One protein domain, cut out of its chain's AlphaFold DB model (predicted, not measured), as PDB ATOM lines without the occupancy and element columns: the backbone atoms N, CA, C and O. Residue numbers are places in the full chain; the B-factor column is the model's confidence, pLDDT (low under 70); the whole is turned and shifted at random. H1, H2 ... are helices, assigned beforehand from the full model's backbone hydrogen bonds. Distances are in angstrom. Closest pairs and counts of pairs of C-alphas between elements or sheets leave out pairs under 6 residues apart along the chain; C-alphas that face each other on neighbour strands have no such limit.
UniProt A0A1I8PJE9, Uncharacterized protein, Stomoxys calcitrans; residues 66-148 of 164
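What this domain is: This is residues 66 to 148 of the 164 residues of an uncharacterized protein of Stomoxys calcitrans (UniProt A0A1I8PJE9). The longest helix, H2, folds against H1 as a helical hairpin, H3 packs on the last residues of H2, and H4 leads off from H3 without touching any helix. The four make an open, loosely joined chain of helices, with a gap between H4 and the hairpin. The printed part has 83 residues and is all helix, with H1, H2, H3 and H4 in chain order and no named strand. It is loose, with a radius of gyration of the C-alphas of 14.8 A and spans of 42 by 30 by 20 A.

Where its parts are: H2 is residues 87 to 106, 26.8 A long, with a kink of 27 degrees near residue 100. H1 is residues 66 to 80, 21.2 A long, and begins at C-alpha 66 (16.500, -3.941, -9.841). H3 is residues 112 to 123, 16.8 A long. H4 is residues 126 to 141, 22.7 A long, and ends at C-alpha 141 (-13.240, -7.770, 11.734).

How they stand to each other: H2 touches H1, and the two form a hairpin at a shallow tilt of 26 degrees, opposite ways; their closest C-alphas, of Asn 77 and Phe 94, are 5.6 A apart. With residues 104 to 106 alone, H2 touches residues 114 to 118 of H3. Their closest C-alphas, of Tyr 105 and Tyr 114, are 5.3 A apart, at a steep tilt of 58 degrees, opposite ways. H3 and H4 meet only through their link. H1 and H3 are only just apart, at 8.4 A between closest C-alphas, and H4 is apart from H1 and H2. Every O i to N i+4 pair is within hydrogen-bond range in H1, H3 and H4; in H2, 14 of 16 are.

The domain as a whole: The C-alphas farthest apart, of Pro 112 and Gly 146, are 41.7 A apart. The printed part has no cut. The links H2 to H3 and H3 to H4 are tight, and H1 to H2 is short. Residues 83 to 88 stand free. The mean pLDDT of the printed part is 89.8, and no printed residue is under 70.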
ATOM      1  N   ILE A  66      16.994  -4.444 -11.129       93.94
ATOM      2  CA  ILE A  66      16.500  -3.941  -9.841       93.94
ATOM      3  C   ILE A  66      15.296  -4.755  -9.343       93.94
ATOM      4  O   ILE A  66      15.210  -5.095  -8.162       93.94
ATOM      5  N   HIS A  67      14.414  -5.155 -10.261       95.25
ATOM      6  CA  HIS A  67      13.251  -5.982  -9.967       95.25
ATOM      7  C   HIS A  67      13.648  -7.409  -9.587       95.25
ATOM      8  O   HIS A  67      13.163  -7.929  -8.582       95.25
ATOM      9  N   ARG A  68      14.572  -8.031 -10.335       96.94
ATOM     10  CA  ARG A  68      15.130  -9.353 -10.010       96.94
ATOM     11  C   ARG A  68      15.749  -9.355  -8.622       96.94
ATOM     12  O   ARG A  68      15.489 -10.279  -7.860       96.94
ATOM     13  N   SER A  69      16.548  -8.344  -8.295       96.81
ATOM     14  CA  SER A  69      17.200  -8.232  -6.989       96.81
ATOM     15  C   SER A  69      16.173  -8.133  -5.854       96.81
ATOM     16  O   SER A  69      16.206  -8.932  -4.918       96.81
ATOM     17  N   ALA A  70      15.178  -7.248  -5.987       96.38
ATOM     18  CA  ALA A  70      14.109  -7.102  -4.999       96.38
ATOM     19  C   ALA A  70      13.286  -8.394  -4.818       96.38
ATOM     20  O   ALA A  70      13.017  -8.816  -3.692       96.38
ATOM     21  N   LEU A  71      12.925  -9.059  -5.918       97.44
ATOM     22  CA  LEU A  71      12.192 -10.326  -5.898       97.44
ATOM     23  C   LEU A  71      13.034 -11.460  -5.287       97.44
ATOM     24  O   LEU A  71      12.521 -12.234  -4.485       97.44
ATOM     25  N   LYS A  72      14.337 -11.540  -5.584       98.19
ATOM     26  CA  LYS A  72      15.252 -12.507  -4.947       98.19
ATOM     27  C   LYS A  72      15.340 -12.288  -3.438       98.19
ATOM     28  O   LYS A  72      15.292 -13.264  -2.695       98.19
ATOM     29  N   GLN A  73      15.411 -11.037  -2.983       97.12
ATOM     30  CA  GLN A  73      15.415 -10.734  -1.552       97.12
ATOM     31  C   GLN A  73      14.098 -11.142  -0.880       97.12
ATOM     32  O   GLN A  73      14.118 -11.737   0.196       97.12
ATOM     33  N   LEU A  74      12.952 -10.880  -1.521       96.88
ATOM     34  CA  LEU A  74      11.656 -11.335  -1.013       96.88
ATOM     35  C   LEU A  74      11.583 -12.867  -0.938       96.88
ATOM     36  O   LEU A  74      11.135 -13.407   0.071       96.88
ATOM     37  N   LEU A  75      12.055 -13.565  -1.973       98.19
ATOM     38  CA  LEU A  75      12.138 -15.026  -1.985       98.19
ATOM     39  C   LEU A  75      13.026 -15.547  -0.850       98.19
ATOM     40  O   LEU A  75      12.656 -16.508  -0.181       98.19
ATOM     41  N   GLN A  76      14.172 -14.910  -0.610       97.62
ATOM     42  CA  GLN A  76      15.062 -15.273   0.488       97.62
ATOM     43  C   GLN A  76      14.356 -15.127   1.841       97.62
ATOM     44  O   GLN A  76      14.298 -16.091   2.595       97.62
ATOM     45  N   ASN A  77      13.726 -13.977   2.097       95.19
ATOM     46  CA  ASN A  77      12.993 -13.724   3.340       95.19
ATOM     47  C   ASN A  77      11.815 -14.698   3.535       95.19
ATOM     48  O   ASN A  77      11.548 -15.132   4.653       95.19
ATOM     49  N   ALA A  78      11.134 -15.078   2.451       96.06
ATOM     50  CA  ALA A  78      10.073 -16.082   2.476       96.06
ATOM     51  C   ALA A  78      10.599 -17.491   2.812       96.06
ATOM     52  O   ALA A  78       9.973 -18.214   3.583       96.06
ATOM     53  N   ASN A  79      11.762 -17.881   2.280       96.88
ATOM     54  CA  ASN A  79      12.399 -19.159   2.617       96.88
ATOM     55  C   ASN A  79      12.967 -19.156   4.044       96.88
ATOM     56  O   ASN A  79      12.895 -20.166   4.737       96.88
ATOM     57  N   ASP A  80      13.518 -18.033   4.505       94.44
ATOM     58  CA  ASP A  80      14.007 -17.901   5.880       94.44
ATOM     59  C   ASP A  80      12.861 -17.975   6.892       94.44
ATOM     60  O   ASP A  80      13.049 -18.507   7.985       94.44
ATOM     61  N   PHE A  81      11.647 -17.566   6.502       93.19
ATOM     62  CA  PHE A  81      10.444 -17.794   7.299       93.19
ATOM     63  C   PHE A  81      10.175 -19.286   7.583       93.19
ATOM     64  O   PHE A  81       9.564 -19.603   8.595       93.19
ATOM     65  N   GLN A  82      10.666 -20.212   6.759       88.25
ATOM     66  CA  GLN A  82      10.455 -21.656   6.947       88.25
ATOM     67  C   GLN A  82      11.496 -22.312   7.872       88.25
ATOM     68  O   GLN A  82      11.370 -23.488   8.206       88.25
ATOM     69  N   LYS A  83      12.554 -21.591   8.267       92.75
ATOM     70  CA  LYS A  83      13.627 -22.118   9.131       92.75
ATOM     71  C   LYS A  83      13.362 -21.782  10.598       92.75
ATOM     72  O   LYS A  83      13.063 -20.625  10.834       92.75
ATOM     73  N   PRO A  84      13.589 -22.670  11.575       92.38
ATOM     74  CA  PRO A  84      13.307 -22.369  12.981       92.38
ATOM     75  C   PRO A  84      13.941 -21.064  13.495       92.38
ATOM     76  O   PRO A  84      15.119 -20.800  13.245       92.38
ATOM     77  N   GLY A  85      13.174 -20.274  14.245       92.69
ATOM     78  CA  GLY A  85      13.601 -19.048  14.913       92.69
ATOM     79  C   GLY A  85      12.451 -18.285  15.598       92.69
ATOM     80  O   GLY A  85      11.324 -18.769  15.688       92.69
ATOM     81  N   PRO A  86      12.705 -17.072  16.113       93.19
ATOM     82  CA  PRO A  86      11.676 -16.288  16.797       93.19
ATOM     83  C   PRO A  86      10.544 -15.867  15.845       93.19
ATOM     84  O   PRO A  86      10.786 -15.154  14.866       93.19
ATOM     85  N   CYS A  87       9.298 -16.262  16.143       88.88
ATOM     86  CA  CYS A  87       8.144 -15.986  15.274       88.88
ATOM     87  C   CYS A  87       7.975 -14.492  14.986       88.88
ATOM     88  O   CYS A  87       7.835 -14.095  13.830       88.88
ATOM     89  N   HIS A  88       8.019 -13.661  16.033       89.19
ATOM     90  CA  HIS A  88       7.820 -12.214  15.935       89.19
ATOM     91  C   HIS A  88       8.760 -11.567  14.906       89.19
ATOM     92  O   HIS A  88       8.313 -10.861  13.997       89.19
ATOM     93  N   ASP A  89      10.057 -11.849  15.002       90.62
ATOM     94  CA  ASP A  89      11.067 -11.214  14.154       90.62
ATOM     95  C   ASP A  89      10.935 -11.662  12.702       90.62
ATOM     96  O   ASP A  89      11.042 -10.852  11.773       90.62
ATOM     97  N   LYS A  90      10.631 -12.943  12.497       92.31
ATOM     98  CA  LYS A  90      10.421 -13.517  11.170       92.31
ATOM     99  C   LYS A  90       9.155 -12.965  10.524       92.31
ATOM    100  O   LYS A  90       9.201 -12.560   9.364       92.31
ATOM    101  N   MET A  91       8.055 -12.862  11.274       90.56
ATOM    102  CA  MET A  91       6.797 -12.272  10.799       90.56
ATOM    103  C   MET A  91       6.980 -10.804  10.439       90.56
ATOM    104  O   MET A  91       6.556 -10.381   9.360       90.56
ATOM    105  N   SER A  92       7.673 -10.044  11.289       89.00
ATOM    106  CA  SER A  92       7.994  -8.635  11.043       89.00
ATOM    107  C   SER A  92       8.843  -8.466   9.781       89.00
ATOM    108  O   SER A  92       8.514  -7.660   8.908       89.00
ATOM    109  N   THR A  93       9.910  -9.258   9.649       91.44
ATOM    110  CA  THR A  93      10.844  -9.193   8.516       91.44
ATOM    111  C   THR A  93      10.159  -9.560   7.206       91.44
ATOM    112  O   THR A  93      10.231  -8.803   6.233       91.44
ATOM    113  N   PHE A  94       9.445 -10.686   7.184       93.12
ATOM    114  CA  PHE A  94       8.731 -11.138   5.999       93.12
ATOM    115  C   PHE A  94       7.640 -10.144   5.586       93.12
ATOM    116  O   PHE A  94       7.617  -9.723   4.430       93.12
ATOM    117  N   SER A  95       6.803  -9.680   6.519       89.19
ATOM    118  CA  SER A  95       5.713  -8.738   6.215       89.19
ATOM    119  C   SER A  95       6.236  -7.406   5.671       89.19
ATOM    120  O   SER A  95       5.720  -6.901   4.669       89.19
ATOM    121  N   LYS A  96       7.307  -6.853   6.260       89.81
ATOM    122  CA  LYS A  96       7.967  -5.631   5.761       89.81
ATOM    123  C   LYS A  96       8.551  -5.836   4.366       89.81
ATOM    124  O   LYS A  96       8.337  -5.003   3.485       89.81
ATOM    125  N   SER A  97       9.247  -6.951   4.148       92.06
ATOM    126  CA  SER A  97       9.834  -7.281   2.848       92.06
ATOM    127  C   SER A  97       8.772  -7.441   1.768       92.06
ATOM    128  O   SER A  97       8.919  -6.890   0.678       92.06
ATOM    129  N   TRP A  98       7.712  -8.195   2.062       93.06
ATOM    130  CA  TRP A  98       6.610  -8.431   1.138       93.06
ATOM    131  C   TRP A  98       5.974  -7.107   0.738       93.06
ATOM    132  O   TRP A  98       5.852  -6.809  -0.444       93.06
ATOM    133  N   THR A  99       5.681  -6.259   1.722       87.38
ATOM    134  CA  THR A  99       5.115  -4.923   1.511       87.38
ATOM    135  C   THR A  99       5.994  -4.067   0.622       87.38
ATOM    136  O   THR A  99       5.528  -3.555  -0.394       87.38
ATOM    137  N   SER A 100       7.274  -3.937   0.974       87.38
ATOM    138  CA  SER A 100       8.214  -3.086   0.249       87.38
ATOM    139  C   SER A 100       8.314  -3.457  -1.230       87.38
ATOM    140  O   SER A 100       8.471  -2.577  -2.070       87.38
ATOM    141  N   VAL A 101       8.240  -4.750  -1.551       91.94
ATOM    142  CA  VAL A 101       8.379  -5.247  -2.924       91.94
ATOM    143  C   VAL A 101       7.039  -5.208  -3.658       91.94
ATOM    144  O   VAL A 101       6.951  -4.697  -4.771       91.94
ATOM    145  N   MET A 102       5.976  -5.720  -3.040       89.06
ATOM    146  CA  MET A 102       4.693  -5.941  -3.709       89.06
ATOM    147  C   MET A 102       3.894  -4.657  -3.906       89.06
ATOM    148  O   MET A 102       3.200  -4.532  -4.914       89.06
ATOM    149  N   VAL A 103       4.025  -3.669  -3.012       86.19
ATOM    150  CA  VAL A 103       3.391  -2.348  -3.183       86.19
ATOM    151  C   VAL A 103       3.801  -1.716  -4.508       86.19
ATOM    152  O   VAL A 103       2.956  -1.134  -5.182       86.19
ATOM    153  N   ALA A 104       5.065  -1.865  -4.902       86.94
ATOM    154  CA  ALA A 104       5.583  -1.266  -6.121       86.94
ATOM    155  C   ALA A 104       4.858  -1.799  -7.371       86.94
ATOM    156  O   ALA A 104       4.577  -1.039  -8.292       86.94
ATOM    157  N   TYR A 105       4.484  -3.082  -7.383       89.44
ATOM    158  CA  TYR A 105       3.756  -3.710  -8.493       89.44
ATOM    159  C   TYR A 105       2.240  -3.532  -8.406       89.44
ATOM    160  O   TYR A 105       1.579  -3.416  -9.432       89.44
ATOM    161  N   LEU A 106       1.686  -3.495  -7.194       84.81
ATOM    162  CA  LEU A 106       0.251  -3.299  -6.957       84.81
ATOM    163  C   LEU A 106      -0.185  -1.835  -7.110       84.81
ATOM    164  O   LEU A 106      -1.356  -1.558  -7.362       84.81
ATOM    165  N   ARG A 107       0.752  -0.894  -6.967       82.88
ATOM    166  CA  ARG A 107       0.593   0.534  -7.269       82.88
ATOM    167  C   ARG A 107       1.654   0.940  -8.286       82.88
ATOM    168  O   ARG A 107       2.559   1.708  -7.954       82.88
ATOM    169  N   PRO A 108       1.572   0.377  -9.500       74.69
ATOM    170  CA  PRO A 108       2.610   0.566 -10.485       74.69
ATOM    171  C   PRO A 108       2.663   2.037 -10.889       74.69
ATOM    172  O   PRO A 108       1.636   2.704 -11.040       74.69
ATOM    173  N   ASN A 109       3.876   2.538 -11.097       78.38
ATOM    174  CA  ASN A 109       4.057   3.749 -11.886       78.38
ATOM    175  C   ASN A 109       3.799   3.431 -13.378       78.38
ATOM    176  O   ASN A 109       3.346   2.345 -13.744       78.38
ATOM    177  N   SER A 110       4.069   4.377 -14.276       73.62
ATOM    178  CA  SER A 110       3.815   4.190 -15.709       73.62
ATOM    179  C   SER A 110       4.794   3.238 -16.420       73.62
ATOM    180  O   SER A 110       4.578   2.947 -17.604       73.62
ATOM    181  N   ALA A 111       5.851   2.757 -15.753       86.38
ATOM    182  CA  ALA A 111       6.908   1.993 -16.408       86.38
ATOM    183  C   ALA A 111       6.434   0.570 -16.812       86.38
ATOM    184  O   ALA A 111       5.682  -0.070 -16.064       86.38
ATOM    185  N   PRO A 112       6.791   0.075 -18.017       88.56
ATOM    186  CA  PRO A 112       6.294  -1.202 -18.549       88.56
ATOM    187  C   PRO A 112       6.618  -2.422 -17.678       88.56
ATOM    188  O   PRO A 112       5.782  -3.318 -17.545       88.56
ATOM    189  N   GLU A 113       7.785  -2.431 -17.037       92.94
ATOM    190  CA  GLU A 113       8.313  -3.551 -16.256       92.94
ATOM    191  C   GLU A 113       7.370  -3.924 -15.110       92.94
ATOM    192  O   GLU A 113       7.110  -5.103 -14.868       92.94
ATOM    193  N   TYR A 114       6.781  -2.925 -14.446       92.19
ATOM    194  CA  TYR A 114       5.838  -3.149 -13.352       92.19
ATOM    195  C   TYR A 114       4.579  -3.879 -13.812       92.19
ATOM    196  O   TYR A 114       4.085  -4.754 -13.103       92.19
ATOM    197  N   ARG A 115       4.067  -3.546 -15.003       91.12
ATOM    198  CA  ARG A 115       2.875  -4.191 -15.568       91.12
ATOM    199  C   ARG A 115       3.156  -5.631 -15.972       91.12
ATOM    200  O   ARG A 115       2.326  -6.501 -15.729       91.12
ATOM    201  N   GLU A 116       4.317  -5.887 -16.559       93.44
ATOM    202  CA  GLU A 116       4.718  -7.245 -16.927       93.44
ATOM    203  C   GLU A 116       4.951  -8.126 -15.701       93.44
ATOM    204  O   GLU A 116       4.452  -9.250 -15.650       93.44
ATOM    205  N   ILE A 117       5.638  -7.605 -14.682       95.44
ATOM    206  CA  ILE A 117       5.845  -8.323 -13.422       95.44
ATOM    207  C   ILE A 117       4.513  -8.579 -12.727       95.44
ATOM    208  O   ILE A 117       4.278  -9.700 -12.285       95.44
ATOM    209  N   LEU A 118       3.615  -7.590 -12.670       94.38
ATOM    210  CA  LEU A 118       2.275  -7.787 -12.118       94.38
ATOM    211  C   LEU A 118       1.523  -8.886 -12.872       94.38
ATOM    212  O   LEU A 118       0.936  -9.754 -12.236       94.38
ATOM    213  N   LYS A 119       1.585  -8.904 -14.207       94.75
ATOM    214  CA  LYS A 119       0.962  -9.960 -15.012       94.75
ATOM    215  C   LYS A 119       1.514 -11.343 -14.655       94.75
ATOM    216  O   LYS A 119       0.727 -12.266 -14.476       94.75
ATOM    217  N   LEU A 120       2.833 -11.478 -14.507       96.69
ATOM    218  CA  LEU A 120       3.458 -12.735 -14.079       96.69
ATOM    219  C   LEU A 120       3.037 -13.122 -12.654       96.69
ATOM    220  O   LEU A 120       2.739 -14.283 -12.394       96.69
ATOM    221  N   LEU A 121       2.980 -12.163 -11.727       95.94
ATOM    222  CA  LEU A 121       2.510 -12.411 -10.364       95.94
ATOM    223  C   LEU A 121       1.047 -12.889 -10.363       95.94
ATOM    224  O   LEU A 121       0.699 -13.835  -9.662       95.94
ATOM    225  N   GLU A 122       0.178 -12.270 -11.160       94.81
ATOM    226  CA  GLU A 122      -1.214 -12.699 -11.295       94.81
ATOM    227  C   GLU A 122      -1.343 -14.094 -11.914       94.81
ATOM    228  O   GLU A 122      -2.137 -14.892 -11.420       94.81
ATOM    229  N   GLU A 123      -0.556 -14.394 -12.952       96.50
ATOM    230  CA  GLU A 123      -0.509 -15.707 -13.610       96.50
ATOM    231  C   GLU A 123      -0.137 -16.827 -12.629       96.50
ATOM    232  O   GLU A 123      -0.679 -17.926 -12.709       96.50
ATOM    233  N   TYR A 124       0.739 -16.535 -11.665       95.50
ATOM    234  CA  TYR A 124       1.222 -17.504 -10.682       95.50
ATOM    235  C   TYR A 124       0.477 -17.494  -9.339       95.50
ATOM    236  O   TYR A 124       0.953 -18.102  -8.381       95.50
ATOM    237  N   GLY A 125      -0.697 -16.858  -9.264       93.31
ATOM    238  CA  GLY A 125      -1.611 -17.020  -8.126       93.31
ATOM    239  C   GLY A 125      -1.653 -15.859  -7.130       93.31
ATOM    240  O   GLY A 125      -2.239 -16.001  -6.057       93.31
ATOM    241  N   LEU A 126      -1.109 -14.680  -7.466       93.50
ATOM    242  CA  LEU A 126      -1.233 -13.492  -6.605       93.50
ATOM    243  C   LEU A 126      -2.702 -13.154  -6.291       93.50
ATOM    244  O   LEU A 126      -3.012 -12.730  -5.177       93.50
ATOM    245  N   LYS A 127      -3.624 -13.362  -7.240       90.75
ATOM    246  CA  LYS A 127      -5.060 -13.097  -7.032       90.75
ATOM    247  C   LYS A 127      -5.651 -13.957  -5.919       90.75
ATOM    248  O   LYS A 127      -6.389 -13.427  -5.089       90.75
ATOM    249  N   ASP A 128      -5.286 -15.232  -5.860       92.19
ATOM    250  CA  ASP A 128      -5.783 -16.154  -4.839       92.19
ATOM    251  C   ASP A 128      -5.249 -15.768  -3.457       92.19
ATOM    252  O   ASP A 128      -6.019 -15.647  -2.504       92.19
ATOM    253  N   MET A 129      -3.961 -15.417  -3.367       92.12
ATOM    254  CA  MET A 129      -3.370 -14.878  -2.135       92.12
ATOM    255  C   MET A 129      -4.090 -13.603  -1.660       92.12
ATOM    256  O   MET A 129      -4.357 -13.431  -0.470       92.12
ATOM    257  N   MET A 130      -4.475 -12.714  -2.582       87.94
ATOM    258  CA  MET A 130      -5.245 -11.510  -2.246       87.94
ATOM    259  C   MET A 130      -6.673 -11.822  -1.774       87.94
ATOM    260  O   MET A 130      -7.230 -11.062  -0.977       87.94
ATOM    261  N   VAL A 131      -7.295 -12.898  -2.260       89.31
ATOM    262  CA  VAL A 131      -8.605 -13.361  -1.775       89.31
ATOM    263  C   VAL A 131      -8.480 -13.915  -0.360       89.31
ATOM    264  O   VAL A 131      -9.258 -13.530   0.513       89.31
ATOM    265  N   GLU A 132      -7.470 -14.742  -0.097       90.00
ATOM    266  CA  GLU A 132      -7.196 -15.275   1.241       90.00
ATOM    267  C   GLU A 132      -6.932 -14.167   2.262       90.00
ATOM    268  O   GLU A 132      -7.512 -14.181   3.348       90.00
ATOM    269  N   ALA A 133      -6.147 -13.155   1.885       87.38
ATOM    270  CA  ALA A 133      -5.915 -11.970   2.703       87.38
ATOM    271  C   ALA A 133      -7.229 -11.274   3.099       87.38
ATOM    272  O   ALA A 133      -7.439 -10.932   4.265       87.38
ATOM    273  N   LYS A 134      -8.155 -11.102   2.147       85.00
ATOM    274  CA  LYS A 134      -9.472 -10.504   2.420       85.00
ATOM    275  C   LYS A 134     -10.302 -11.358   3.380       85.00
ATOM    276  O   LYS A 134     -10.954 -10.805   4.262       85.00
ATOM    277  N   ILE A 135     -10.280 -12.681   3.223       88.25
ATOM    278  CA  ILE A 135     -11.007 -13.612   4.100       88.25
ATOM    279  C   ILE A 135     -10.437 -13.575   5.522       88.25
ATOM    280  O   ILE A 135     -11.204 -13.541   6.486       88.25
ATOM    281  N   PHE A 136      -9.110 -13.549   5.659       87.62
ATOM    282  CA  PHE A 136      -8.442 -13.443   6.954       87.62
ATOM    283  C   PHE A 136      -8.853 -12.154   7.680       87.62
ATOM    284  O   PHE A 136      -9.324 -12.200   8.814       87.62
ATOM    285  N   LEU A 137      -8.826 -11.012   6.987       83.44
ATOM    286  CA  LEU A 137      -9.254  -9.723   7.549       83.44
ATOM    287  C   LEU A 137     -10.729  -9.691   7.926       83.44
ATOM    288  O   LEU A 137     -11.074  -9.178   8.985       83.44
ATOM    289  N   ALA A 138     -11.603 -10.266   7.099       83.62
ATOM    290  CA  ALA A 138     -13.013 -10.406   7.446       83.62
ATOM    291  C   ALA A 138     -13.194 -11.251   8.721       83.62
ATOM    292  O   ALA A 138     -14.064 -10.962   9.543       83.62
ATOM    293  N   GLY A 139     -12.345 -12.263   8.925       84.44
ATOM    294  CA  GLY A 139     -12.297 -13.054  10.152       84.44
ATOM    295  C   GLY A 139     -11.871 -12.253  11.386       84.44
ATOM    296  O   GLY A 139     -12.462 -12.440  12.447       84.44
ATOM    297  N   ILE A 140     -10.907 -11.339  11.247       81.75
ATOM    298  CA  ILE A 140     -10.500 -10.418  12.324       81.75
ATOM    299  C   ILE A 140     -11.634  -9.435  12.633       81.75
ATOM    300  O   ILE A 140     -12.058  -9.304  13.777       81.75
ATOM    301  N   VAL A 141     -12.177  -8.780  11.605       80.75
ATOM    302  CA  VAL A 141     -13.240  -7.770  11.734       80.75
ATOM    303  C   VAL A 141     -14.508  -8.346  12.363       80.75
ATOM    304  O   VAL A 141     -15.136  -7.699  13.196       80.75
ATOM    305  N   SER A 142     -14.889  -9.566  11.984       81.75
ATOM    306  CA  SER A 142     -16.043 -10.259  12.574       81.75
ATOM    307  C   SER A 142     -15.783 -10.784  13.991       81.75
ATOM    308  O   SER A 142     -16.699 -11.309  14.621       81.75
ATOM    309  N   GLY A 143     -14.546 -10.688  14.491       78.69
ATOM    310  CA  GLY A 143     -14.125 -11.263  15.768       78.69
ATOM    311  C   GLY A 143     -14.061 -12.794  15.767       78.69
ATOM    312  O   GLY A 143     -13.932 -13.391  16.835       78.69
ATOM    313  N   ARG A 144     -14.155 -13.441  14.594       85.00
ATOM    314  CA  ARG A 144     -14.059 -14.902  14.439       85.00
ATOM    315  C   ARG A 144     -12.659 -15.424  14.757       85.00
ATOM    316  O   ARG A 144     -12.536 -16.528  15.262       85.00
ATOM    317  N   ILE A 145     -11.629 -14.646  14.428       79.38
ATOM    318  CA  ILE A 145     -10.211 -15.004  14.617       79.38
ATOM    319  C   ILE A 145      -9.672 -14.494  15.970       79.38
ATOM    320  O   ILE A 145      -8.549 -14.788  16.352       79.38
ATOM    321  N   GLY A 146     -10.484 -13.756  16.728       75.88
ATOM    322  CA  GLY A 146     -10.036 -13.012  17.901       75.88
ATOM    323  C   GLY A 146      -9.744 -11.552  17.569       75.88
ATOM    324  O   GLY A 146      -9.922 -11.104  16.431       75.88
ATOM    325  N   VAL A 147      -9.354 -10.791  18.590       74.62
ATOM    326  CA  VAL A 147      -9.014  -9.370  18.448       74.62
ATOM    327  C   VAL A 147      -7.496  -9.190  18.402       74.62
ATOM    328  O   VAL A 147      -6.786  -9.950  19.064       74.62
ATOM    329  N   PRO A 148      -6.993  -8.185  17.661       74.56
ATOM    330  CA  PRO A 148      -5.572  -7.873  17.642       74.56
ATOM    331  C   PRO A 148      -5.007  -7.660  19.044       74.56
ATOM    332  O   PRO A 148      -5.652  -7.071  19.913       74.56
TER     333      PRO A 148